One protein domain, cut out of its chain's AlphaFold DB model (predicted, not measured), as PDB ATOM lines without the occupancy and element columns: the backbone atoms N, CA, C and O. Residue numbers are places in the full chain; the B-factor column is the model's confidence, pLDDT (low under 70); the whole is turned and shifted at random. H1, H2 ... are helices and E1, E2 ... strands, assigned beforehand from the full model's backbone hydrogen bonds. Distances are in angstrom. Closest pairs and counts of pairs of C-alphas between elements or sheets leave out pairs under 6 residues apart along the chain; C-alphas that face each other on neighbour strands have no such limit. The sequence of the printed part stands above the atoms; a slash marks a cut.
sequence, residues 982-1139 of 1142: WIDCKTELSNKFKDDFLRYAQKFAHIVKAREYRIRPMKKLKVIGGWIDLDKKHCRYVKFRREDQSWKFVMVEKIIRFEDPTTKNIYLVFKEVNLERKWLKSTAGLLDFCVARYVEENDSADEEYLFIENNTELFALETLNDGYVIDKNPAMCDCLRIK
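This is residues 982 to 1139 of the 1142 residues of an uncharacterized protein of [Candida] inconspicua (UniProt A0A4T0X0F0). A strongly twisted sheet of six strands, E1, E4, E5, E6, E9 and E10, makes the body, and the small hairpin E2 and E3 is laid crosswise over part of it as the second layer of a sandwich. Beyond one end of that body a three-stranded sheet, E7, E8 and E11, forms an arm, and toward the other end H1 only grazes the large sheet. The printed part has 158 residues, with one named helix and eleven named strands in the order H1 E1 E2 E3 E4 E5 E6 E7 E8 E9 E10 E11, and its class is mostly strand. The large sheet is branched and its neighbour pairs are antiparallel; the sheets E7 - E8 - E11 and E2 - E3 are antiparallel too. The whole is elongated, spanning 61 by 31 by 29 A, and only just compact, close to loose, with a radius of gyration of the C-alphas of 18.0 A.

Start at E5, residues 1047 to 1059, which bends by 91 degrees at residue 1051. On one side of it look for E4, residues 1037 to 1041, beside residues 1047 to 1051, with N 1040 and O 1048 3.0 A apart, and for E1, residues 1014 to 1018, beside residues 1055 to 1059, with N 1016 and O 1057 2.9 A apart. On the other side is E6, residues 1064 to 1072, with N 1056 and O 1067 2.8 A apart. E4, E5 and E6 form a meander, each strand the antiparallel neighbour of the one before, built of the hairpins E4 and E5, and E5 and E6. E6 has E5 on one side and the edge strand E9, residues 1104 to 1108, on the other side, with N 1068 and O 1106 2.8 A apart; E4 has E5 on one side and the edge strand E10, residues 1114 to 1119, on the other side, with N 1039 and O 1115 3.0 A apart. E1 runs on into E2, residues 1020 to 1023, at 86 degrees, and E2 forms a hairpin with E3, residues 1026 to 1029, where N 1021 and O 1028 are 2.9 A apart. This pair and the large sheet make a sandwich, two sheets face to face, with best planes 14 degrees apart and strands at 89 degrees. The closest C-alphas of E3 and E10 are those of Gly 1026 and Ala 1116, 5.1 A apart. At the other end of E6 the chain runs on at 66 degrees into E7, residues 1074 to 1081, a hairpin with E8, residues 1087 to 1096; N 1076 and O 1094 are 2.9 A apart. E11, residues 1136 to 1138, is antiparallel to E8, with N 1088 and O 1137 2.9 A apart. H1, residues 991 to 1003, grazes the large sheet with residues 993 to 997; 7 of its 9 O i to N i+4 pairs are within hydrogen-bond range.

Find C-alpha 991 at (-5.800, -2.102, 35.503); from there H1 runs 19.2 A to C-alpha 1003. E5 begins at C-alpha 1047, (26.961, -1.505, 50.634), and measures 28.4 A; E6 measures 25.4 A, E8 25.0 A and E7 21.8 A. E11 ends at C-alpha 1138, (40.072, -3.185, 63.254).

The C-alphas farthest apart are those of Ala 1010 and Thr 1083, 61.6 A. The printed part has no cut, and its one long link is E10 to E11, residues 1120 to 1135. Residues 1002 to 1007 stand free. The mean pLDDT of the printed part is 81.0; look for values under 70 in residues 982 to 1013, 1061 to 1064, 1084 to 1085 and 1110 to 1111.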
ATOM      1  N   TRP A 982      14.845 -15.646  36.475       55.91
ATOM      2  CA  TRP A 982      13.511 -15.253  36.947       55.91
ATOM      3  C   TRP A 982      12.391 -16.183  36.489       55.91
ATOM      4  O   TRP A 982      12.446 -16.828  35.444       55.91
ATOM      5  N   ILE A 983      11.317 -16.204  37.279       48.81
ATOM      6  CA  ILE A 983      10.127 -17.013  37.018       48.81
ATOM      7  C   ILE A 983       9.001 -16.082  36.563       48.81
ATOM      8  O   ILE A 983       8.445 -15.321  37.354       48.81
ATOM      9  N   ASP A 984       8.658 -16.149  35.275       43.88
ATOM     10  CA  ASP A 984       7.595 -15.337  34.674       43.88
ATOM     11  C   ASP A 984       6.222 -15.621  35.318       43.88
ATOM     12  O   ASP A 984       5.696 -16.739  35.269       43.88
ATOM     13  N   CYS A 985       5.580 -14.578  35.854       44.12
ATOM     14  CA  CYS A 985       4.169 -14.636  36.222       44.12
ATOM     15  C   CYS A 985       3.292 -14.681  34.957       44.12
ATOM     16  O   CYS A 985       3.449 -13.868  34.045       44.12
ATOM     17  N   LYS A 986       2.345 -15.629  34.904       41.81
ATOM     18  CA  LYS A 986       1.466 -15.870  33.739       41.81
ATOM     19  C   LYS A 986       0.276 -14.906  33.617       41.81
ATOM     20  O   LYS A 986      -0.497 -15.021  32.672       41.81
ATOM     21  N   THR A 987       0.081 -14.022  34.587       45.38
ATOM     22  CA  THR A 987      -1.060 -13.102  34.666       45.38
ATOM     23  C   THR A 987      -0.755 -11.779  33.977       45.38
ATOM     24  O   THR A 987       0.275 -11.166  34.252       45.38
ATOM     25  N   GLU A 988      -1.676 -11.313  33.137       48.34
ATOM     26  CA  GLU A 988      -1.616  -9.976  32.541       48.34
ATOM     27  C   GLU A 988      -1.713  -8.868  33.609       48.34
ATOM     28  O   GLU A 988      -2.245  -9.074  34.705       48.34
ATOM     29  N   LEU A 989      -1.195  -7.679  33.282       50.75
ATOM     30  CA  LEU A 989      -1.270  -6.485  34.129       50.75
ATOM     31  C   LEU A 989      -2.729  -6.151  34.479       50.75
ATOM     32  O   LEU A 989      -3.536  -5.861  33.596       50.75
ATOM     33  N   SER A 990      -3.057  -6.112  35.772       53.69
ATOM     34  CA  SER A 990      -4.353  -5.593  36.216       53.69
ATOM     35  C   SER A 990      -4.421  -4.075  36.014       53.69
ATOM     36  O   SER A 990      -3.409  -3.378  36.110       53.69
ATOM     37  N   ASN A 991      -5.623  -3.536  35.776       52.19
ATOM     38  CA  ASN A 991      -5.800  -2.102  35.503       52.19
ATOM     39  C   ASN A 991      -5.220  -1.190  36.603       52.19
ATOM     40  O   ASN A 991      -4.749  -0.109  36.279       52.19
ATOM     41  N   LYS A 992      -5.165  -1.636  37.869       56.62
ATOM     42  CA  LYS A 992      -4.555  -0.864  38.968       56.62
ATOM     43  C   LYS A 992      -3.065  -0.574  38.726       56.62
ATOM     44  O   LYS A 992      -2.630   0.553  38.924       56.62
ATOM     45  N   PHE A 993      -2.303  -1.551  38.225       56.78
ATOM     46  CA  PHE A 993      -0.890  -1.345  37.879       56.78
ATOM     47  C   PHE A 993      -0.695  -0.386  36.694       56.78
ATOM     48  O   PHE A 993       0.421   0.074  36.471       56.78
ATOM     49  N   LYS A 994      -1.741  -0.096  35.909       58.78
ATOM     50  CA  LYS A 994      -1.648   0.738  34.705       58.78
ATOM     51  C   LYS A 994      -1.478   2.221  35.040       58.78
ATOM     52  O   LYS A 994      -0.737   2.909  34.342       58.78
ATOM     53  N   ASP A 995      -2.100   2.685  36.122       63.75
ATOM     54  CA  ASP A 995      -1.987   4.070  36.591       63.75
ATOM     55  C   ASP A 995      -0.655   4.306  37.323       63.75
ATOM     56  O   ASP A 995       0.034   5.295  37.057       63.75
ATOM     57  N   ASP A 996      -0.226   3.344  38.151       59.06
ATOM     58  CA  ASP A 996       1.125   3.324  38.731       59.06
ATOM     59  C   ASP A 996       2.192   3.301  37.622       59.06
ATOM     60  O   ASP A 996       3.139   4.090  37.641       59.06
ATOM     61  N   PHE A 997       2.009   2.465  36.592       62.00
ATOM     62  CA  PHE A 997       2.873   2.441  35.411       62.00
ATOM     63  C   PHE A 997       2.926   3.796  34.694       62.00
ATOM     64  O   PHE A 997       4.018   4.225  34.339       62.00
ATOM     65  N   LEU A 998       1.804   4.500  34.503       62.88
ATOM     66  CA  LEU A 998       1.822   5.825  33.869       62.88
ATOM     67  C   LEU A 998       2.652   6.838  34.678       62.88
ATOM     68  O   LEU A 998       3.401   7.612  34.079       62.88
ATOM     69  N   ARG A 999       2.608   6.783  36.018       66.94
ATOM     70  CA  ARG A 999       3.520   7.547  36.894       66.94
ATOM     71  C   ARG A 999       4.989   7.171  36.674       66.94
ATOM     72  O   ARG A 999       5.824   8.060  36.503       66.94
ATOM     73  N   TYR A1000       5.316   5.878  36.644       64.38
ATOM     74  CA  TYR A1000       6.689   5.415  36.406       64.38
ATOM     75  C   TYR A1000       7.201   5.791  35.006       64.38
ATOM     76  O   TYR A1000       8.304   6.320  34.877       64.38
ATOM     77  N   ALA A1001       6.393   5.606  33.963       61.78
ATOM     78  CA  ALA A1001       6.731   5.970  32.590       61.78
ATOM     79  C   ALA A1001       7.013   7.471  32.439       61.78
ATOM     80  O   ALA A1001       7.944   7.848  31.735       61.78
ATOM     81  N   GLN A1002       6.260   8.329  33.139       67.38
ATOM     82  CA  GLN A1002       6.525   9.770  33.184       67.38
ATOM     83  C   GLN A1002       7.849  10.089  33.898       67.38
ATOM     84  O   GLN A1002       8.635  10.883  33.383       67.38
ATOM     85  N   LYS A1003       8.141   9.439  35.036       64.75
ATOM     86  CA  LYS A1003       9.396   9.627  35.790       64.75
ATOM     87  C   LYS A1003      10.639   9.184  34.995       64.75
ATOM     88  O   LYS A1003      11.683   9.826  35.091       64.75
ATOM     89  N   PHE A1004      10.521   8.145  34.161       62.47
ATOM     90  CA  PHE A1004      11.640   7.542  33.415       62.47
ATOM     91  C   PHE A1004      11.557   7.689  31.888       62.47
ATOM     92  O   PHE A1004      12.228   6.955  31.162       62.47
ATOM     93  N   ALA A1005      10.810   8.675  31.382       63.94
ATOM     94  CA  ALA A1005      10.611   8.925  29.945       63.94
ATOM     95  C   ALA A1005      11.909   9.160  29.133       63.94
ATOM     96  O   ALA A1005      11.899   9.086  27.906       63.94
ATOM     97  N   HIS A1006      13.032   9.441  29.800       60.56
ATOM     98  CA  HIS A1006      14.355   9.581  29.183       60.56
ATOM     99  C   HIS A1006      15.066   8.230  28.950       60.56
ATOM    100  O   HIS A1006      15.814   8.098  27.979       60.56
ATOM    101  N   ILE A1007      14.800   7.225  29.797       57.91
ATOM    102  CA  ILE A1007      15.282   5.840  29.648       57.91
ATOM    103  C   ILE A1007      14.324   5.065  28.736       57.91
ATOM    104  O   ILE A1007      14.742   4.439  27.762       57.91
ATOM    105  N   VAL A1008      13.019   5.170  29.011       58.66
ATOM    106  CA  VAL A1008      11.932   4.551  28.241       58.66
ATOM    107  C   VAL A1008      11.669   5.367  26.969       58.66
ATOM    108  O   VAL A1008      10.622   5.992  26.793       58.66
ATOM    109  N   LYS A1009      12.649   5.369  26.055       54.94
ATOM    110  CA  LYS A1009      12.470   5.865  24.680       54.94
ATOM    111  C   LYS A1009      11.295   5.136  24.026       54.94
ATOM    112  O   LYS A1009      11.050   3.973  24.332       54.94
ATOM    113  N   ALA A1010      10.597   5.815  23.113       48.78
ATOM    114  CA  ALA A1010       9.299   5.418  22.552       48.78
ATOM    115  C   ALA A1010       9.310   4.104  21.729       48.78
ATOM    116  O   ALA A1010       9.178   4.106  20.506       48.78
ATOM    117  N   ARG A1011       9.453   2.977  22.427       53.84
ATOM    118  CA  ARG A1011       9.276   1.598  21.968       53.84
ATOM    119  C   ARG A1011       8.196   0.927  22.818       53.84
ATOM    120  O   ARG A1011       7.969   1.310  23.964       53.84
ATOM    121  N   GLU A1012       7.555  -0.098  22.270       63.62
ATOM    122  CA  GLU A1012       6.506  -0.862  22.957       63.62
ATOM    123  C   GLU A1012       7.098  -1.860  23.970       63.62
ATOM    124  O   GLU A1012       7.095  -3.072  23.754       63.62
ATOM    125  N   TYR A1013       7.614  -1.349  25.091       64.00
ATOM    126  CA  TYR A1013       8.031  -2.185  26.219       64.00
ATOM    127  C   TYR A1013       6.818  -2.901  26.830       64.00
ATOM    128  O   TYR A1013       5.889  -2.264  27.332       64.00
ATOM    129  N   ARG A1014       6.842  -4.237  26.853       72.06
ATOM    130  CA  ARG A1014       5.916  -5.039  27.664       72.06
ATOM    131  C   ARG A1014       6.414  -5.043  29.097       72.06
ATOM    132  O   ARG A1014       7.568  -5.374  29.346       72.06
ATOM    133  N   ILE A1015       5.554  -4.693  30.042       70.19
ATOM    134  CA  ILE A1015       5.935  -4.569  31.451       70.19
ATOM    135  C   ILE A1015       5.220  -5.640  32.262       70.19
ATOM    136  O   ILE A1015       4.053  -5.943  32.012       70.19
ATOM    137  N   ARG A1016       5.934  -6.243  33.215       75.50
ATOM    138  CA  ARG A1016       5.407  -7.300  34.081       75.50
ATOM    139  C   ARG A1016       5.888  -7.099  35.519       75.50
ATOM    140  O   ARG A1016       7.099  -6.999  35.721       75.50
ATOM    141  N   PRO A1017       4.997  -7.073  36.524       80.62
ATOM    142  CA  PRO A1017       5.417  -7.265  37.903       80.62
ATOM    143  C   PRO A1017       5.892  -8.714  38.074       80.62
ATOM    144  O   PRO A1017       5.305  -9.637  37.503       80.62
ATOM    145  N   MET A1018       6.946  -8.921  38.858       84.00
ATOM    146  CA  MET A1018       7.452 -10.252  39.196       84.00
ATOM    147  C   MET A1018       7.340 -10.486  40.698       84.00
ATOM    148  O   MET A1018       7.582  -9.583  41.492       84.00
ATOM    149  N   LYS A1019       6.983 -11.714  41.088       87.62
ATOM    150  CA  LYS A1019       6.996 -12.147  42.494       87.62
ATOM    151  C   LYS A1019       8.390 -12.553  42.963       87.62
ATOM    152  O   LYS A1019       8.708 -12.340  44.124       87.62
ATOM    153  N   LYS A1020       9.208 -13.134  42.074       90.38
ATOM    154  CA  LYS A1020      10.534 -13.669  42.409       90.38
ATOM    155  C   LYS A1020      11.604 -13.225  41.416       90.38
ATOM    156  O   LYS A1020      11.336 -13.157  40.215       90.38
ATOM    157  N   LEU A1021      12.811 -12.992  41.920       88.31
ATOM    158  CA  LEU A1021      14.021 -12.722  41.145       88.31
ATOM    159  C   LEU A1021      15.189 -13.470  41.785       88.31
ATOM    160  O   LEU A1021      15.475 -13.266  42.960       88.31
ATOM    161  N   LYS A1022      15.878 -14.319  41.030       84.69
ATOM    162  CA  LYS A1022      17.133 -14.925  41.474       84.69
ATOM    163  C   LYS A1022      18.249 -13.900  41.308       84.69
ATOM    164  O   LYS A1022      18.339 -13.261  40.260       84.69
ATOM    165  N   VAL A1023      19.086 -13.771  42.324       85.19
ATOM    166  CA  VAL A1023      20.243 -12.865  42.367       85.19
ATOM    167  C   VAL A1023      21.443 -13.627  42.941       85.19
ATOM    168  O   VAL A1023      21.361 -14.840  43.158       85.19
ATOM    169  N   ILE A1024      22.567 -12.955  43.198       76.81
ATOM    170  CA  ILE A1024      23.738 -13.629  43.766       76.81
ATOM    171  C   ILE A1024      23.398 -14.118  45.186       76.81
ATOM    172  O   ILE A1024      22.853 -13.377  46.003       76.81
ATOM    173  N   GLY A1025      23.682 -15.389  45.477       72.44
ATOM    174  CA  GLY A1025      23.443 -15.996  46.790       72.44
ATOM    175  C   GLY A1025      22.009 -16.434  47.115       72.44
ATOM    176  O   GLY A1025      21.831 -17.031  48.169       72.44
ATOM    177  N   GLY A1026      20.999 -16.199  46.265       82.62
ATOM    178  CA  GLY A1026      19.635 -16.649  46.581       82.62
ATOM    179  C   GLY A1026      18.515 -16.101  45.694       82.62
ATOM    180  O   GLY A1026      18.726 -15.703  44.546       82.62
ATOM    181  N   TRP A1027      17.299 -16.096  46.241       87.69
ATOM    182  CA  TRP A1027      16.101 -15.535  45.611       87.69
ATOM    183  C   TRP A1027      15.572 -14.354  46.420       87.69
ATOM    184  O   TRP A1027      15.332 -14.486  47.617       87.69
ATOM    185  N   ILE A1028      15.276 -13.253  45.733       92.12
ATOM    186  CA  ILE A1028      14.255 -12.314  46.188       92.12
ATOM    187  C   ILE A1028      12.896 -12.973  45.937       92.12
ATOM    188  O   ILE A1028      12.625 -13.407  44.812       92.12
ATOM    189  N   ASP A1029      12.033 -13.035  46.945       93.31
ATOM    190  CA  ASP A1029      10.675 -13.574  46.845       93.31
ATOM    191  C   ASP A1029       9.702 -12.709  47.645       93.31
ATOM    192  O   ASP A1029       9.648 -12.764  48.869       93.31
ATOM    193  N   LEU A1030       8.904 -11.906  46.942       92.62
ATOM    194  CA  LEU A1030       7.972 -10.960  47.553       92.62
ATOM    195  C   LEU A1030       6.821 -11.653  48.300       92.62
ATOM    196  O   LEU A1030       6.181 -11.019  49.142       92.62
ATOM    197  N   ASP A1031       6.566 -12.940  48.044       91.00
ATOM    198  CA  ASP A1031       5.544 -13.714  48.760       91.00
ATOM    199  C   ASP A1031       6.021 -14.200  50.146       91.00
ATOM    200  O   ASP A1031       5.195 -14.621  50.954       91.00
ATOM    201  N   LYS A1032       7.323 -14.092  50.443       90.88
ATOM    202  CA  LYS A1032       7.989 -14.522  51.685       90.88
ATOM    203  C   LYS A1032       8.597 -13.316  52.408       90.88
ATOM    204  O   LYS A1032       9.239 -12.505  51.753       90.88
ATOM    205  N   LYS A1033       8.427 -13.139  53.730       91.31
ATOM    206  CA  LYS A1033       8.972 -11.931  54.402       91.31
ATOM    207  C   LYS A1033      10.507 -11.937  54.407       91.31
ATOM    208  O   LYS A1033      11.123 -10.947  54.026       91.31
ATOM    209  N   HIS A1034      11.103 -13.059  54.793       90.75
ATOM    210  CA  HIS A1034      12.548 -13.254  54.935       90.75
ATOM    211  C   HIS A1034      13.347 -13.159  53.638       90.75
ATOM    212  O   HIS A1034      14.524 -12.830  53.688       90.75
ATOM    213  N   CYS A1035      12.722 -13.416  52.486       92.69
ATOM    214  CA  CYS A1035      13.358 -13.337  51.169       92.69
ATOM    215  C   CYS A1035      13.138 -11.981  50.468       92.69
ATOM    216  O   CYS A1035      13.280 -11.893  49.250       92.69
ATOM    217  N   ARG A1036      12.750 -10.915  51.179       95.62
ATOM    218  CA  ARG A1036      12.620  -9.563  50.586       95.62
ATOM    219  C   ARG A1036      13.891  -8.733  50.670       95.62
ATOM    220  O   ARG A1036      13.984  -7.708  49.996       95.62
ATOM    221  N   TYR A1037      14.842  -9.136  51.501       96.56
ATOM    222  CA  TYR A1037      16.022  -8.340  51.787       96.56
ATOM    223  C   TYR A1037      17.122  -8.588  50.763       96.56
ATOM    224  O   TYR A1037      17.373  -9.714  50.331       96.56
ATOM    225  N   VAL A1038      17.793  -7.511  50.375       95.88
ATOM    226  CA  VAL A1038      18.980  -7.556  49.524       95.88
ATOM    227  C   VAL A1038      19.993  -6.530  49.998       95.88
ATOM    228  O   VAL A1038      19.645  -5.531  50.636       95.88
ATOM    229  N   LYS A1039      21.248  -6.739  49.612       94.81
ATOM    230  CA  LYS A1039      22.234  -5.661  49.575       94.81
ATOM    231  C   LYS A1039      22.751  -5.457  48.164       94.81
ATOM    232  O   LYS A1039      22.857  -6.411  47.391       94.81
ATOM    233  N   PHE A1040      23.093  -4.218  47.845       93.44
ATOM    234  CA  PHE A1040      23.770  -3.883  46.600       93.44
ATOM    235  C   PHE A1040      24.867  -2.854  46.821       93.44
ATOM    236  O   PHE A1040      24.853  -2.114  47.807       93.44
ATOM    237  N   ARG A1041      25.826  -2.816  45.899       89.06
ATOM    238  CA  ARG A1041      26.949  -1.884  45.971       89.06
ATOM    239  C   ARG A1041      26.605  -0.559  45.293       89.06
ATOM    240  O   ARG A1041      26.128  -0.543  44.159       89.06
ATOM    241  N   ARG A1042      26.820   0.550  46.000       89.19
ATOM    242  CA  ARG A1042      26.683   1.920  45.487       89.19
ATOM    243  C   ARG A1042      27.896   2.287  44.615       89.19
ATOM    244  O   ARG A1042      28.932   1.625  44.663       89.19
ATOM    245  N   GLU A1043      27.793   3.374  43.848       85.38
ATOM    246  CA  GLU A1043      28.894   3.885  43.007       85.38
ATOM    247  C   GLU A1043      30.170   4.177  43.823       85.38
ATOM    248  O   GLU A1043      31.278   3.862  43.385       85.38
ATOM    249  N   ASP A1044      30.009   4.682  45.053       87.38
ATOM    250  CA  ASP A1044      31.073   4.944  46.037       87.38
ATOM    251  C   ASP A1044      31.699   3.676  46.667       87.38
ATOM    252  O   ASP A1044      32.508   3.775  47.587       87.38
ATOM    253  N   GLN A1045      31.352   2.490  46.152       84.06
ATOM    254  CA  GLN A1045      31.767   1.155  46.599       84.06
ATOM    255  C   GLN A1045      31.203   0.688  47.951       84.06
ATOM    256  O   GLN A1045      31.499  -0.442  48.349       84.06
ATOM    257  N   SER A1046      30.363   1.482  48.627       88.56
ATOM    258  CA  SER A1046      29.705   1.082  49.880       88.56
ATOM    259  C   SER A1046      28.493   0.165  49.657       88.56
ATOM    260  O   SER A1046      27.865   0.172  48.596       88.56
ATOM    261  N   TRP A1047      28.136  -0.630  50.670       91.88
ATOM    262  CA  TRP A1047      26.961  -1.505  50.634       91.88
ATOM    263  C   TRP A1047      25.704  -0.789  51.129       91.88
ATOM    264  O   TRP A1047      25.666  -0.293  52.255       91.88
ATOM    265  N   LYS A1048      24.646  -0.796  50.313       94.19
ATOM    266  CA  LYS A1048      23.293  -0.407  50.715       94.19
ATOM    267  C   LYS A1048      22.473  -1.647  51.067       94.19
ATOM    268  O   LYS A1048      22.427  -2.580  50.270       94.19
ATOM    269  N   PHE A1049      21.796  -1.629  52.214       95.56
ATOM    270  CA  PHE A1049      20.888  -2.686  52.676       95.56
ATOM    271  C   PHE A1049      19.443  -2.229  52.489       95.56
ATOM    272  O   PHE A1049      19.085  -1.126  52.903       95.56
ATOM    273  N   VAL A1050      18.618  -3.039  51.817       96.56
ATOM    274  CA  VAL A1050      17.255  -2.633  51.445       96.56
ATOM    275  C   VAL A1050      16.250  -3.785  51.523       96.56
ATOM    276  O   VAL A1050      16.571  -4.938  51.234       96.56
ATOM    277  N   MET A1051      15.002  -3.454  51.856       97.19
ATOM    278  CA  MET A1051      13.848  -4.339  51.689       97.19
ATOM    279  C   MET A1051      13.190  -4.063  50.337       97.19
ATOM    280  O   MET A1051      12.690  -2.961  50.106       97.19
ATOM    281  N   VAL A1052      13.149  -5.058  49.452       96.88
ATOM    282  CA  VAL A1052      12.470  -4.960  48.156       96.88
ATOM    283  C   VAL A1052      10.967  -5.145  48.342       96.88
ATOM    284  O   VAL A1052      10.496  -6.192  48.782       96.88
ATOM    285  N   GLU A1053      10.198  -4.130  47.956       94.88
ATOM    286  CA  GLU A1053       8.736  -4.171  47.972       94.88
ATOM    287  C   GLU A1053       8.152  -4.656  46.639       94.88
ATOM    288  O   GLU A1053       7.105  -5.307  46.616       94.88
ATOM    289  N   LYS A1054       8.775  -4.281  45.511       92.19
ATOM    290  CA  LYS A1054       8.212  -4.479  44.164       92.19
ATOM    291  C   LYS A1054       9.333  -4.773  43.158       92.19
ATOM    292  O   LYS A1054      10.293  -4.014  43.069       92.19
ATOM    293  N   ILE A1055       9.187  -5.835  42.363       90.62
ATOM    294  CA  ILE A1055      10.094  -6.177  41.251       90.62
ATOM    295  C   ILE A1055       9.336  -5.952  39.940       90.62
ATOM    296  O   ILE A1055       8.246  -6.498  39.744       90.62
ATOM    297  N   ILE A1056       9.903  -5.161  39.030       85.25
ATOM    298  CA  ILE A1056       9.287  -4.785  37.753       85.25
ATOM    299  C   ILE A1056      10.238  -5.159  36.612       85.25
ATOM    300  O   ILE A1056      11.405  -4.776  36.608       85.25
ATOM    301  N   ARG A1057       9.736  -5.905  35.625       82.94
ATOM    302  CA  ARG A1057      10.480  -6.330  34.433       82.94
ATOM    303  C   ARG A1057       9.958  -5.599  33.197       82.94
ATOM    304  O   ARG A1057       8.750  -5.562  32.968       82.94
ATOM    305  N   PHE A1058      10.873  -5.063  32.395       76.19
ATOM    306  CA  PHE A1058      10.614  -4.391  31.122       76.19
ATOM    307  C   PHE A1058      11.171  -5.256  29.981       76.19
ATOM    308  O   PHE A1058      12.370  -5.529  29.930       76.19
ATOM    309  N   GLU A1059      10.308  -5.697  29.066       71.81
ATOM    310  CA  GLU A1059      10.667  -6.483  27.882       71.81
ATOM    311  C   GLU A1059      10.508  -5.657  26.600       71.81
ATOM    312  O   GLU A1059       9.409  -5.244  26.237       71.81
ATOM    313  N   ASP A1060      11.600  -5.497  25.872       70.12
ATOM    314  CA  ASP A1060      11.656  -5.078  24.472       70.12
ATOM    315  C   ASP A1060      12.155  -6.292  23.655       70.12
ATOM    316  O   ASP A1060      12.876  -7.129  24.208       70.12
ATOM    317  N   PRO A1061      11.804  -6.438  22.362       61.22
ATOM    318  CA  PRO A1061      12.322  -7.511  21.498       61.22
ATOM    319  C   PRO A1061      13.854  -7.704  21.501       61.22
ATOM    320  O   PRO A1061      14.334  -8.761  21.102       61.22
ATOM    321  N   THR A1062      14.610  -6.691  21.932       57.47
ATOM    322  CA  THR A1062      16.077  -6.613  21.963       57.47
ATOM    323  C   THR A1062      16.685  -6.439  23.362       57.47
ATOM    324  O   THR A1062      17.872  -6.708  23.519       57.47
ATOM    325  N   THR A1063      15.922  -6.027  24.386       62.59
ATOM    326  CA  THR A1063      16.451  -5.784  25.749       62.59
ATOM    327  C   THR A1063      15.504  -6.263  26.847       62.59
ATOM    328  O   THR A1063      14.287  -6.106  26.741       62.59
ATOM    329  N   LYS A1064      16.063  -6.796  27.937       68.12
ATOM    330  CA  LYS A1064      15.330  -7.221  29.135       68.12
ATOM    331  C   LYS A1064      15.911  -6.486  30.337       68.12
ATOM    332  O   LYS A1064      17.017  -6.806  30.753       68.12
ATOM    333  N   ASN A1065      15.160  -5.540  30.887       75.44
ATOM    334  CA  ASN A1065      15.619  -4.711  31.999       75.44
ATOM    335  C   ASN A1065      14.794  -5.036  33.249       75.44
ATOM    336  O   ASN A1065      13.603  -5.348  33.146       75.44
ATOM    337  N   ILE A1066      15.416  -4.968  34.423       84.75
ATOM    338  CA  ILE A1066      14.772  -5.252  35.709       84.75
ATOM    339  C   ILE A1066      14.935  -4.024  36.602       84.75
ATOM    340  O   ILE A1066      15.927  -3.307  36.518       84.75
ATOM    341  N   TYR A1067      13.926  -3.751  37.415       87.12
ATOM    342  CA  TYR A1067      13.825  -2.547  38.219       87.12
ATOM    343  C   TYR A1067      13.214  -2.899  39.574       87.12
ATOM    344  O   TYR A1067      12.197  -3.596  39.640       87.12
ATOM    345  N   LEU A1068      13.843  -2.430  40.646       91.62
ATOM    346  CA  LEU A1068      13.424  -2.662  42.022       91.62
ATOM    347  C   LEU A1068      12.823  -1.388  42.609       91.62
ATOM    348  O   LEU A1068      13.352  -0.294  42.408       91.62
ATOM    349  N   VAL A1069      11.748  -1.559  43.373       92.25
ATOM    350  CA  VAL A1069      11.238  -0.576  44.332       92.25
ATOM    351  C   VAL A1069      11.516  -1.121  45.724       92.25
ATOM    352  O   VAL A1069      11.172  -2.274  46.006       92.25
ATOM    353  N   PHE A1070      12.147  -0.323  46.578       95.56
ATOM    354  CA  PHE A1070      12.623  -0.762  47.887       95.56
ATOM    355  C   PHE A1070      12.602   0.370  48.919       95.56
ATOM    356  O   PHE A1070      12.429   1.536  48.574       95.56
ATOM    357  N   LYS A1071      12.845   0.015  50.183       96.50
ATOM    358  CA  LYS A1071      13.178   0.949  51.269       96.50
ATOM    359  C   LYS A1071      14.550   0.626  51.843       96.50
ATOM    360  O   LYS A1071      14.901  -0.549  51.945       96.50
ATOM    361  N   GLU A1072      15.319   1.649  52.204       95.50
ATOM    362  CA  GLU A1072      16.557   1.472  52.971       95.50
ATOM    363  C   GLU A1072      16.229   0.937  54.372       95.50
ATOM    364  O   GLU A1072      15.306   1.423  55.028       95.50
ATOM    365  N   VAL A1073      16.962  -0.089  54.807       95.81
ATOM    366  CA  VAL A1073      16.826  -0.689  56.140       95.81
ATOM    367  C   VAL A1073      18.147  -0.575  56.884       95.81
ATOM    368  O   VAL A1073      19.221  -0.682  56.287       95.81
ATOM    369  N   ASN A1074      18.071  -0.355  58.192       93.25
ATOM    370  CA  ASN A1074      19.260  -0.312  59.029       93.25
ATOM    371  C   ASN A1074      19.700  -1.744  59.368       93.25
ATOM    372  O   ASN A1074      18.897  -2.678  59.386       93.25
ATOM    373  N   LEU A1075      20.996  -1.911  59.632       93.38
ATOM    374  CA  LEU A1075      21.585  -3.187  60.027       93.38
ATOM    375  C   LEU A1075      22.254  -3.022  61.394       93.38
ATOM    376  O   LEU A1075      23.381  -2.517  61.478       93.38
ATOM    377  N   GLU A1076      21.562  -3.434  62.457       93.81
ATOM    378  CA  GLU A1076      22.169  -3.520  63.785       93.81
ATOM    379  C   GLU A1076      23.268  -4.592  63.753       93.81
ATOM    380  O   GLU A1076      23.123  -5.624  63.095       93.81
ATOM    381  N   ARG A1077      24.394  -4.347  64.429       92.94
ATOM    382  CA  ARG A1077      25.572  -5.228  64.426       92.94
ATOM    383  C   ARG A1077      26.029  -5.472  65.862       92.94
ATOM    384  O   ARG A1077      26.551  -4.554  66.498       92.94
ATOM    385  N   LYS A1078      25.861  -6.698  66.368       92.50
ATOM    386  CA  LYS A1078      26.389  -7.118  67.676       92.50
ATOM    387  C   LYS A1078      27.872  -7.457  67.524       92.50
ATOM    388  O   LYS A1078      28.231  -8.399  66.816       92.50
ATOM    389  N   TRP A1079      28.730  -6.680  68.181       91.44
ATOM    390  CA  TRP A1079      30.187  -6.796  68.076       91.44
ATOM    391  C   TRP A1079      30.797  -7.468  69.304       91.44
ATOM    392  O   TRP A1079      30.760  -6.923  70.406       91.44
ATOM    393  N   LEU A1080      31.429  -8.616  69.082       87.25
ATOM    394  CA  LEU A1080      32.217  -9.343  70.061       87.25
ATOM    395  C   LEU A1080      33.615  -8.732  70.183       87.25
ATOM    396  O   LEU A1080      34.364  -8.633  69.205       87.25
ATOM    397  N   LYS A1081      33.976  -8.362  71.411       82.81
ATOM    398  CA  LYS A1081      35.305  -7.867  71.771       82.81
ATOM    399  C   LYS A1081      36.291  -9.037  71.797       82.81
ATOM    400  O   LYS A1081      36.316  -9.784  72.768       82.81
ATOM    401  N   SER A1082      37.091  -9.188  70.740       81.62
ATOM    402  CA  SER A1082      37.913 -10.396  70.533       81.62
ATOM    403  C   SER A1082      38.852 -10.714  71.695       81.62
ATOM    404  O   SER A1082      39.595  -9.831  72.151       81.62
ATOM    405  N   THR A1083      38.880 -12.001  72.047       74.25
ATOM    406  CA  THR A1083      39.851 -12.669  72.924       74.25
ATOM    407  C   THR A1083      41.260 -12.705  72.313       74.25
ATOM    408  O   THR A1083      42.231 -12.384  72.995       74.25
ATOM    409  N   ALA A1084      41.380 -13.004  71.012       67.75
ATOM    410  CA  ALA A1084      42.635 -13.001  70.245       67.75
ATOM    411  C   ALA A1084      43.209 -11.584  70.011       67.75
ATOM    412  O   ALA A1084      44.413 -11.394  69.811       67.75
ATOM    413  N   GLY A1085      42.357 -10.562  70.081       66.88
ATOM    414  CA  GLY A1085      42.753  -9.221  70.494       66.88
ATOM    415  C   GLY A1085      42.919  -8.164  69.400       66.88
ATOM    416  O   GLY A1085      42.806  -6.997  69.752       66.88
ATOM    417  N   LEU A1086      43.136  -8.509  68.125       82.19
ATOM    418  CA  LEU A1086      43.470  -7.531  67.063       82.19
ATOM    419  C   LEU A1086      42.268  -6.920  66.322       82.19
ATOM    420  O   LEU A1086      42.279  -5.733  65.986       82.19
ATOM    421  N   LEU A1087      41.244  -7.726  66.065       89.62
ATOM    422  CA  LEU A1087      39.994  -7.322  65.420       89.62
ATOM    423  C   LEU A1087      38.848  -7.429  66.437       89.62
ATOM    424  O   LEU A1087      39.027  -8.038  67.486       89.62
ATOM    425  N   ASP A1088      37.682  -6.859  66.150       91.25
ATOM    426  CA  ASP A1088      36.415  -7.293  66.761       91.25
ATOM    427  C   ASP A1088      35.598  -8.062  65.720       91.25
ATOM    428  O   ASP A1088      35.685  -7.769  64.524       91.25
ATOM    429  N   PHE A1089      34.779  -9.007  66.183       92.88
ATOM    430  CA  PHE A1089      33.990  -9.912  65.344       92.88
ATOM    431  C   PHE A1089      32.501  -9.576  65.436       92.88
ATOM    432  O   PHE A1089      31.953  -9.497  66.531       92.88
ATOM    433  N   CYS A1090      31.814  -9.391  64.311       94.31
ATOM    434  CA  CYS A1090      30.367  -9.186  64.309       94.31
ATOM    435  C   CYS A1090      29.653 -10.543  64.350       94.31
ATOM    436  O   CYS A1090      29.539 -11.221  63.328       94.31
ATOM    437  N   VAL A1091      29.174 -10.948  65.528       92.25
ATOM    438  CA  VAL A1091      28.560 -12.273  65.720       92.25
ATOM    439  C   VAL A1091      27.104 -12.330  65.276       92.25
ATOM    440  O   VAL A1091      26.681 -13.355  64.752       92.25
ATOM    441  N   ALA A1092      26.348 -11.241  65.408       93.31
ATOM    442  CA  ALA A1092      24.960 -11.180  64.959       93.31
ATOM    443  C   ALA A1092      24.661  -9.862  64.251       93.31
ATOM    444  O   ALA A1092      25.246  -8.820  64.555       93.31
ATOM    445  N   ARG A1093      23.747  -9.930  63.285       94.50
ATOM    446  CA  ARG A1093      23.305  -8.804  62.464       94.50
ATOM    447  C   ARG A1093      21.787  -8.854  62.381       94.50
ATOM    448  O   ARG A1093      21.272  -9.914  62.043       94.50
ATOM    449  N   TYR A1094      21.095  -7.759  62.671       94.56
ATOM    450  CA  TYR A1094      19.628  -7.708  62.683       94.56
ATOM    451  C   TYR A1094      19.118  -6.607  61.751       94.56
ATOM    452  O   TYR A1094      19.696  -5.520  61.710       94.56
ATOM    453  N   VAL A1095      18.050  -6.877  60.993       94.81
ATOM    454  CA  VAL A1095      17.392  -5.845  60.175       94.81
ATOM    455  C   VAL A1095      16.463  -4.998  61.033       94.81
ATOM    456  O   VAL A1095      15.496  -5.501  61.600       94.81
ATOM    457  N   GLU A1096      16.704  -3.695  61.038       94.44
ATOM    458  CA  GLU A1096      15.765  -2.693  61.530       94.44
ATOM    459  C   GLU A1096      14.994  -2.105  60.334       94.44
ATOM    460  O   GLU A1096      15.523  -1.309  59.546       94.44
ATOM    461  N   GLU A1097      13.733  -2.516  60.175       90.94
ATOM    462  CA  GLU A1097      12.815  -1.947  59.181       90.94
ATOM    463  C   GLU A1097      12.491  -0.485  59.540       90.94
ATOM    464  O   GLU A1097      11.826  -0.204  60.536       90.94
ATOM    465  N   ASN A1098      12.946   0.464  58.718       88.38
ATOM    466  CA  ASN A1098      12.621   1.876  58.897       88.38
ATOM    467  C   ASN A1098      11.316   2.228  58.161       88.38
ATOM    468  O   ASN A1098      11.337   2.582  56.981       88.38
ATOM    469  N   ASP A1099      10.187   2.200  58.874       85.94
ATOM    470  CA  ASP A1099       8.865   2.599  58.352       85.94
ATOM    471  C   ASP A1099       8.822   4.027  57.771       85.94
ATOM    472  O   ASP A1099       7.945   4.339  56.962       85.94
ATOM    473  N   SER A1100       9.756   4.902  58.167       88.06
ATOM    474  CA  SER A1100       9.862   6.282  57.671       88.06
ATOM    475  C   SER A1100      10.780   6.455  56.453       88.06
ATOM    476  O   SER A1100      10.919   7.574  55.962       88.06
ATOM    477  N   ALA A1101      11.396   5.380  55.948       89.75
ATOM    478  CA  ALA A1101      12.193   5.429  54.725       89.75
ATOM    479  C   ALA A1101      11.303   5.610  53.480       89.75
ATOM    480  O   ALA A1101      10.322   4.885  53.281       89.75
ATOM    481  N   ASP A1102      11.674   6.564  52.622       91.06
ATOM    482  CA  ASP A1102      11.022   6.806  51.333       91.06
ATOM    483  C   ASP A1102      11.131   5.588  50.391       91.06
ATOM    484  O   ASP A1102      12.092   4.818  50.444       91.06
ATOM    485  N   GLU A1103      10.162   5.431  49.475       91.31
ATOM    486  CA  GLU A1103      10.293   4.470  48.369       91.31
ATOM    487  C   GLU A1103      11.422   4.911  47.421       91.31
ATOM    488  O   GLU A1103      11.277   5.872  46.654       91.31
ATOM    489  N   GLU A1104      12.524   4.168  47.443       92.06
ATOM    490  CA  GLU A1104      13.663   4.299  46.541       92.06
ATOM    491  C   GLU A1104      13.625   3.266  45.403       92.06
ATOM    492  O   GLU A1104      12.788   2.360  45.348       92.06
ATOM    493  N   TYR A1105      14.527   3.454  44.435       88.69
ATOM    494  CA  TYR A1105      14.471   2.802  43.135       88.69
ATOM    495  C   TYR A1105      15.856   2.454  42.593       88.69
ATOM    496  O   TYR A1105      16.743   3.305  42.583       88.69
ATOM    497  N   LEU A1106      16.012   1.239  42.062       88.62
ATOM    498  CA  LEU A1106      17.230   0.783  41.387       88.62
ATOM    499  C   LEU A1106      16.857   0.142  40.054       88.62
ATOM    500  O   LEU A1106      16.095  -0.822  40.005       88.62
ATOM    501  N   PHE A1107      17.420   0.670  38.972       84.94
ATOM    502  CA  PHE A1107      17.456  -0.010  37.684       84.94
ATOM    503  C   PHE A1107      18.644  -0.977  37.708       84.94
ATOM    504  O   PHE A1107      19.757  -0.567  38.024       84.94
ATOM    505  N   ILE A1108      18.405  -2.258  37.433       83.69
ATOM    506  CA  ILE A1108      19.451  -3.280  37.452       83.69
ATOM    507  C   ILE A1108      20.176  -3.263  36.103       83.69
ATOM    508  O   ILE A1108      19.590  -3.595  35.069       83.69
ATOM    509  N   GLU A1109      21.452  -2.895  36.134       75.12
ATOM    510  CA  GLU A1109      22.374  -2.926  35.000       75.12
ATOM    511  C   GLU A1109      23.276  -4.174  35.060       75.12
ATOM    512  O   GLU A1109      23.367  -4.860  36.079       75.12
ATOM    513  N   ASN A1110      23.972  -4.497  33.964       65.12
ATOM    514  CA  ASN A1110      24.785  -5.722  33.861       65.12
ATOM    515  C   ASN A1110      25.956  -5.784  34.872       65.12
ATOM    516  O   ASN A1110      26.514  -6.855  35.107       65.12
ATOM    517  N   ASN A1111      26.339  -4.641  35.442       67.94
ATOM    518  CA  ASN A1111      27.388  -4.447  36.446       67.94
ATOM    519  C   ASN A1111      26.847  -4.281  37.883       67.94
ATOM    520  O   ASN A1111      27.640  -4.051  38.791       67.94
ATOM    521  N   THR A1112      25.532  -4.360  38.118       80.25
ATOM    522  CA  THR A1112      24.958  -4.166  39.458       80.25
ATOM    523  C   THR A1112      25.261  -5.364  40.371       80.25
ATOM    524  O   THR A1112      24.638  -6.423  40.267       80.25
ATOM    525  N   GLU A1113      26.189  -5.201  41.313       83.62
ATOM    526  CA  GLU A1113      26.448  -6.199  42.359       83.62
ATOM    527  C   GLU A1113      25.263  -6.233  43.343       83.62
ATOM    528  O   GLU A1113      25.091  -5.308  44.136       83.62
ATOM    529  N   LEU A1114      24.423  -7.275  43.261       87.25
ATOM    530  CA  LEU A1114      23.168  -7.427  44.011       87.25
ATOM    531  C   LEU A1114      23.067  -8.839  44.606       87.25
ATOM    532  O   LEU A1114      23.071  -9.831  43.871       87.25
ATOM    533  N   PHE A1115      22.929  -8.913  45.929       89.19
ATOM    534  CA  PHE A1115      22.943 -10.154  46.705       89.19
ATOM    535  C   PHE A1115      21.651 -10.330  47.501       89.19
ATOM    536  O   PHE A1115      21.169  -9.375  48.114       89.19
ATOM    537  N   ALA A1116      21.119 -11.552  47.529       91.56
ATOM    538  CA  ALA A1116      20.000 -11.915  48.395       91.56
ATOM    539  C   ALA A1116      20.455 -12.007  49.855       91.56
ATOM    540  O   ALA A1116      21.556 -12.484  50.141       91.56
ATOM    541  N   LEU A1117      19.575 -11.590  50.760       94.06
ATOM    542  CA  LEU A1117      19.709 -11.763  52.199       94.06
ATOM    543  C   LEU A1117      18.488 -12.540  52.696       94.06
ATOM    544  O   LEU A1117      17.358 -12.224  52.328       94.06
ATOM    545  N   GLU A1118      18.717 -13.545  53.533       94.12
ATOM    546  CA  GLU A1118      17.661 -14.285  54.228       94.12
ATOM    547  C   GLU A1118      17.603 -13.807  55.686       94.12
ATOM    548  O   GLU A1118      18.643 -13.493  56.267       94.12
ATOM    549  N   THR A1119      16.416 -13.736  56.298       94.62
ATOM    550  CA  THR A1119      16.277 -13.350  57.717       94.62
ATOM    551  C   THR A1119      15.465 -14.346  58.530       94.62
ATOM    552  O   THR A1119      14.442 -14.836  58.060       94.62
ATOM    553  N   LEU A1120      15.849 -14.587  59.781       91.88
ATOM    554  CA  LEU A1120      14.976 -15.258  60.748       91.88
ATOM    555  C   LEU A1120      13.832 -14.321  61.195       91.88
ATOM    556  O   LEU A1120      13.822 -13.127  60.888       91.88
ATOM    557  N   ASN A1121      12.853 -14.866  61.926       87.44
ATOM    558  CA  ASN A1121      11.662 -14.129  62.373       87.44
ATOM    559  C   ASN A1121      11.957 -12.981  63.359       87.44
ATOM    560  O   ASN A1121      11.165 -12.047  63.455       87.44
ATOM    561  N   ASP A1122      13.100 -13.022  64.047       86.56
ATOM    562  CA  ASP A1122      13.616 -11.957  64.916       86.56
ATOM    563  C   ASP A1122      14.465 -10.909  64.164       86.56
ATOM    564  O   ASP A1122      15.067 -10.035  64.784       86.56
ATOM    565  N   GLY A1123      14.545 -11.009  62.834       91.75
ATOM    566  CA  GLY A1123      15.339 -10.127  61.981       91.75
ATOM    567  C   GLY A1123      16.810 -10.525  61.821       91.75
ATOM    568  O   GLY A1123      17.514  -9.816  61.101       91.75
ATOM    569  N   TYR A1124      17.293 -11.620  62.432       94.00
ATOM    570  CA  TYR A1124      18.689 -12.067  62.287       94.00
ATOM    571  C   TYR A1124      19.031 -12.356  60.817       94.00
ATOM    572  O   TYR A1124      18.329 -13.124  60.159       94.00
ATOM    573  N   VAL A1125      20.126 -11.784  60.310       94.31
ATOM    574  CA  VAL A1125      20.513 -11.805  58.891       94.31
ATOM    575  C   VAL A1125      21.473 -12.947  58.552       94.31
ATOM    576  O   VAL A1125      22.643 -12.954  58.937       94.31
ATOM    577  N   ILE A1126      20.997 -13.848  57.696       92.75
ATOM    578  CA  ILE A1126      21.760 -14.892  57.011       92.75
ATOM    579  C   ILE A1126      22.221 -14.326  55.654       92.75
ATOM    580  O   ILE A1126      21.622 -14.537  54.599       92.75
ATOM    581  N   ASP A1127      23.302 -13.550  55.697       90.81
ATOM    582  CA  ASP A1127      23.978 -12.982  54.522       90.81
ATOM    583  C   ASP A1127      25.085 -13.926  54.049       90.81
ATOM    584  O   ASP A1127      26.182 -13.926  54.608       90.81
ATOM    585  N   LYS A1128      24.793 -14.715  53.009       85.75
ATOM    586  CA  LYS A1128      25.674 -15.780  52.498       85.75
ATOM    587  C   LYS A1128      26.940 -15.269  51.785       85.75
ATOM    588  O   LYS A1128      27.777 -16.086  51.397       85.75
ATOM    589  N   ASN A1129      27.079 -13.956  51.566       84.12
ATOM    590  CA  ASN A1129      28.204 -13.331  50.850       84.12
ATOM    591  C   ASN A1129      28.592 -12.006  51.550       84.12
ATOM    592  O   ASN A1129      28.399 -10.930  50.977       84.12
ATOM    593  N   PRO A1130      29.054 -12.039  52.813       87.69
ATOM    594  CA  PRO A1130      29.155 -10.858  53.669       87.69
ATOM    595  C   PRO A1130      30.166  -9.830  53.164       87.69
ATOM    596  O   PRO A1130      31.107 -10.168  52.449       87.69
ATOM    597  N   ALA A1131      29.978  -8.567  53.550       88.94
ATOM    598  CA  ALA A1131      31.031  -7.566  53.410       88.94
ATOM    599  C   ALA A1131      32.030  -7.723  54.562       88.94
ATOM    600  O   ALA A1131      31.638  -8.068  55.679       88.94
ATOM    601  N   MET A1132      33.305  -7.437  54.323       89.12
ATOM    602  CA  MET A1132      34.362  -7.611  55.316       89.12
ATOM    603  C   MET A1132      34.073  -6.771  56.568       89.12
ATOM    604  O   MET A1132      34.183  -7.262  57.690       89.12
ATOM    605  N   CYS A1133      33.594  -5.539  56.369       89.69
ATOM    606  CA  CYS A1133      33.177  -4.612  57.424       89.69
ATOM    607  C   CYS A1133      31.934  -5.054  58.222       89.69
ATOM    608  O   CYS A1133      31.654  -4.480  59.273       89.69
ATOM    609  N   ASP A1134      31.189  -6.055  57.742       90.62
ATOM    610  CA  ASP A1134      30.042  -6.649  58.440       90.62
ATOM    611  C   ASP A1134      30.408  -7.915  59.222       90.62
ATOM    612  O   ASP A1134      29.567  -8.436  59.947       90.62
ATOM    613  N   CYS A1135      31.640  -8.410  59.087       92.38
ATOM    614  CA  CYS A1135      32.171  -9.525  59.873       92.38
ATOM    615  C   CYS A1135      33.275  -9.077  60.830       92.38
ATOM    616  O   CYS A1135      33.368  -9.604  61.937       92.38
ATOM    617  N   LEU A1136      34.107  -8.118  60.419       92.69
ATOM    618  CA  LEU A1136      35.323  -7.716  61.116       92.69
ATOM    619  C   LEU A1136      35.497  -6.196  61.122       92.69
ATOM    620  O   LEU A1136      35.253  -5.516  60.126       92.69
ATOM    621  N   ARG A1137      36.011  -5.668  62.234       91.31
ATOM    622  CA  ARG A1137      36.535  -4.296  62.317       91.31
ATOM    623  C   ARG A1137      37.891  -4.291  63.014       91.31
ATOM    624  O   ARG A1137      38.125  -5.074  63.931       91.31
ATOM    625  N   ILE A1138      38.778  -3.394  62.595       84.38
ATOM    626  CA  ILE A1138      40.072  -3.185  63.254       84.38
ATOM    627  C   ILE A1138      39.823  -2.519  64.609       84.38
ATOM    628  O   ILE A1138      39.089  -1.529  64.672       84.38
ATOM    629  N   LYS A1139      40.466  -2.994  65.684       76.25
ATOM    630  CA  LYS A1139      40.515  -2.217  66.928       76.25
ATOM    631  C   LYS A1139      41.402  -0.994  66.723       76.25
ATOM    632  O   LYS A1139      42.628  -1.085  66.755       76.25
TER     633      LYS A1139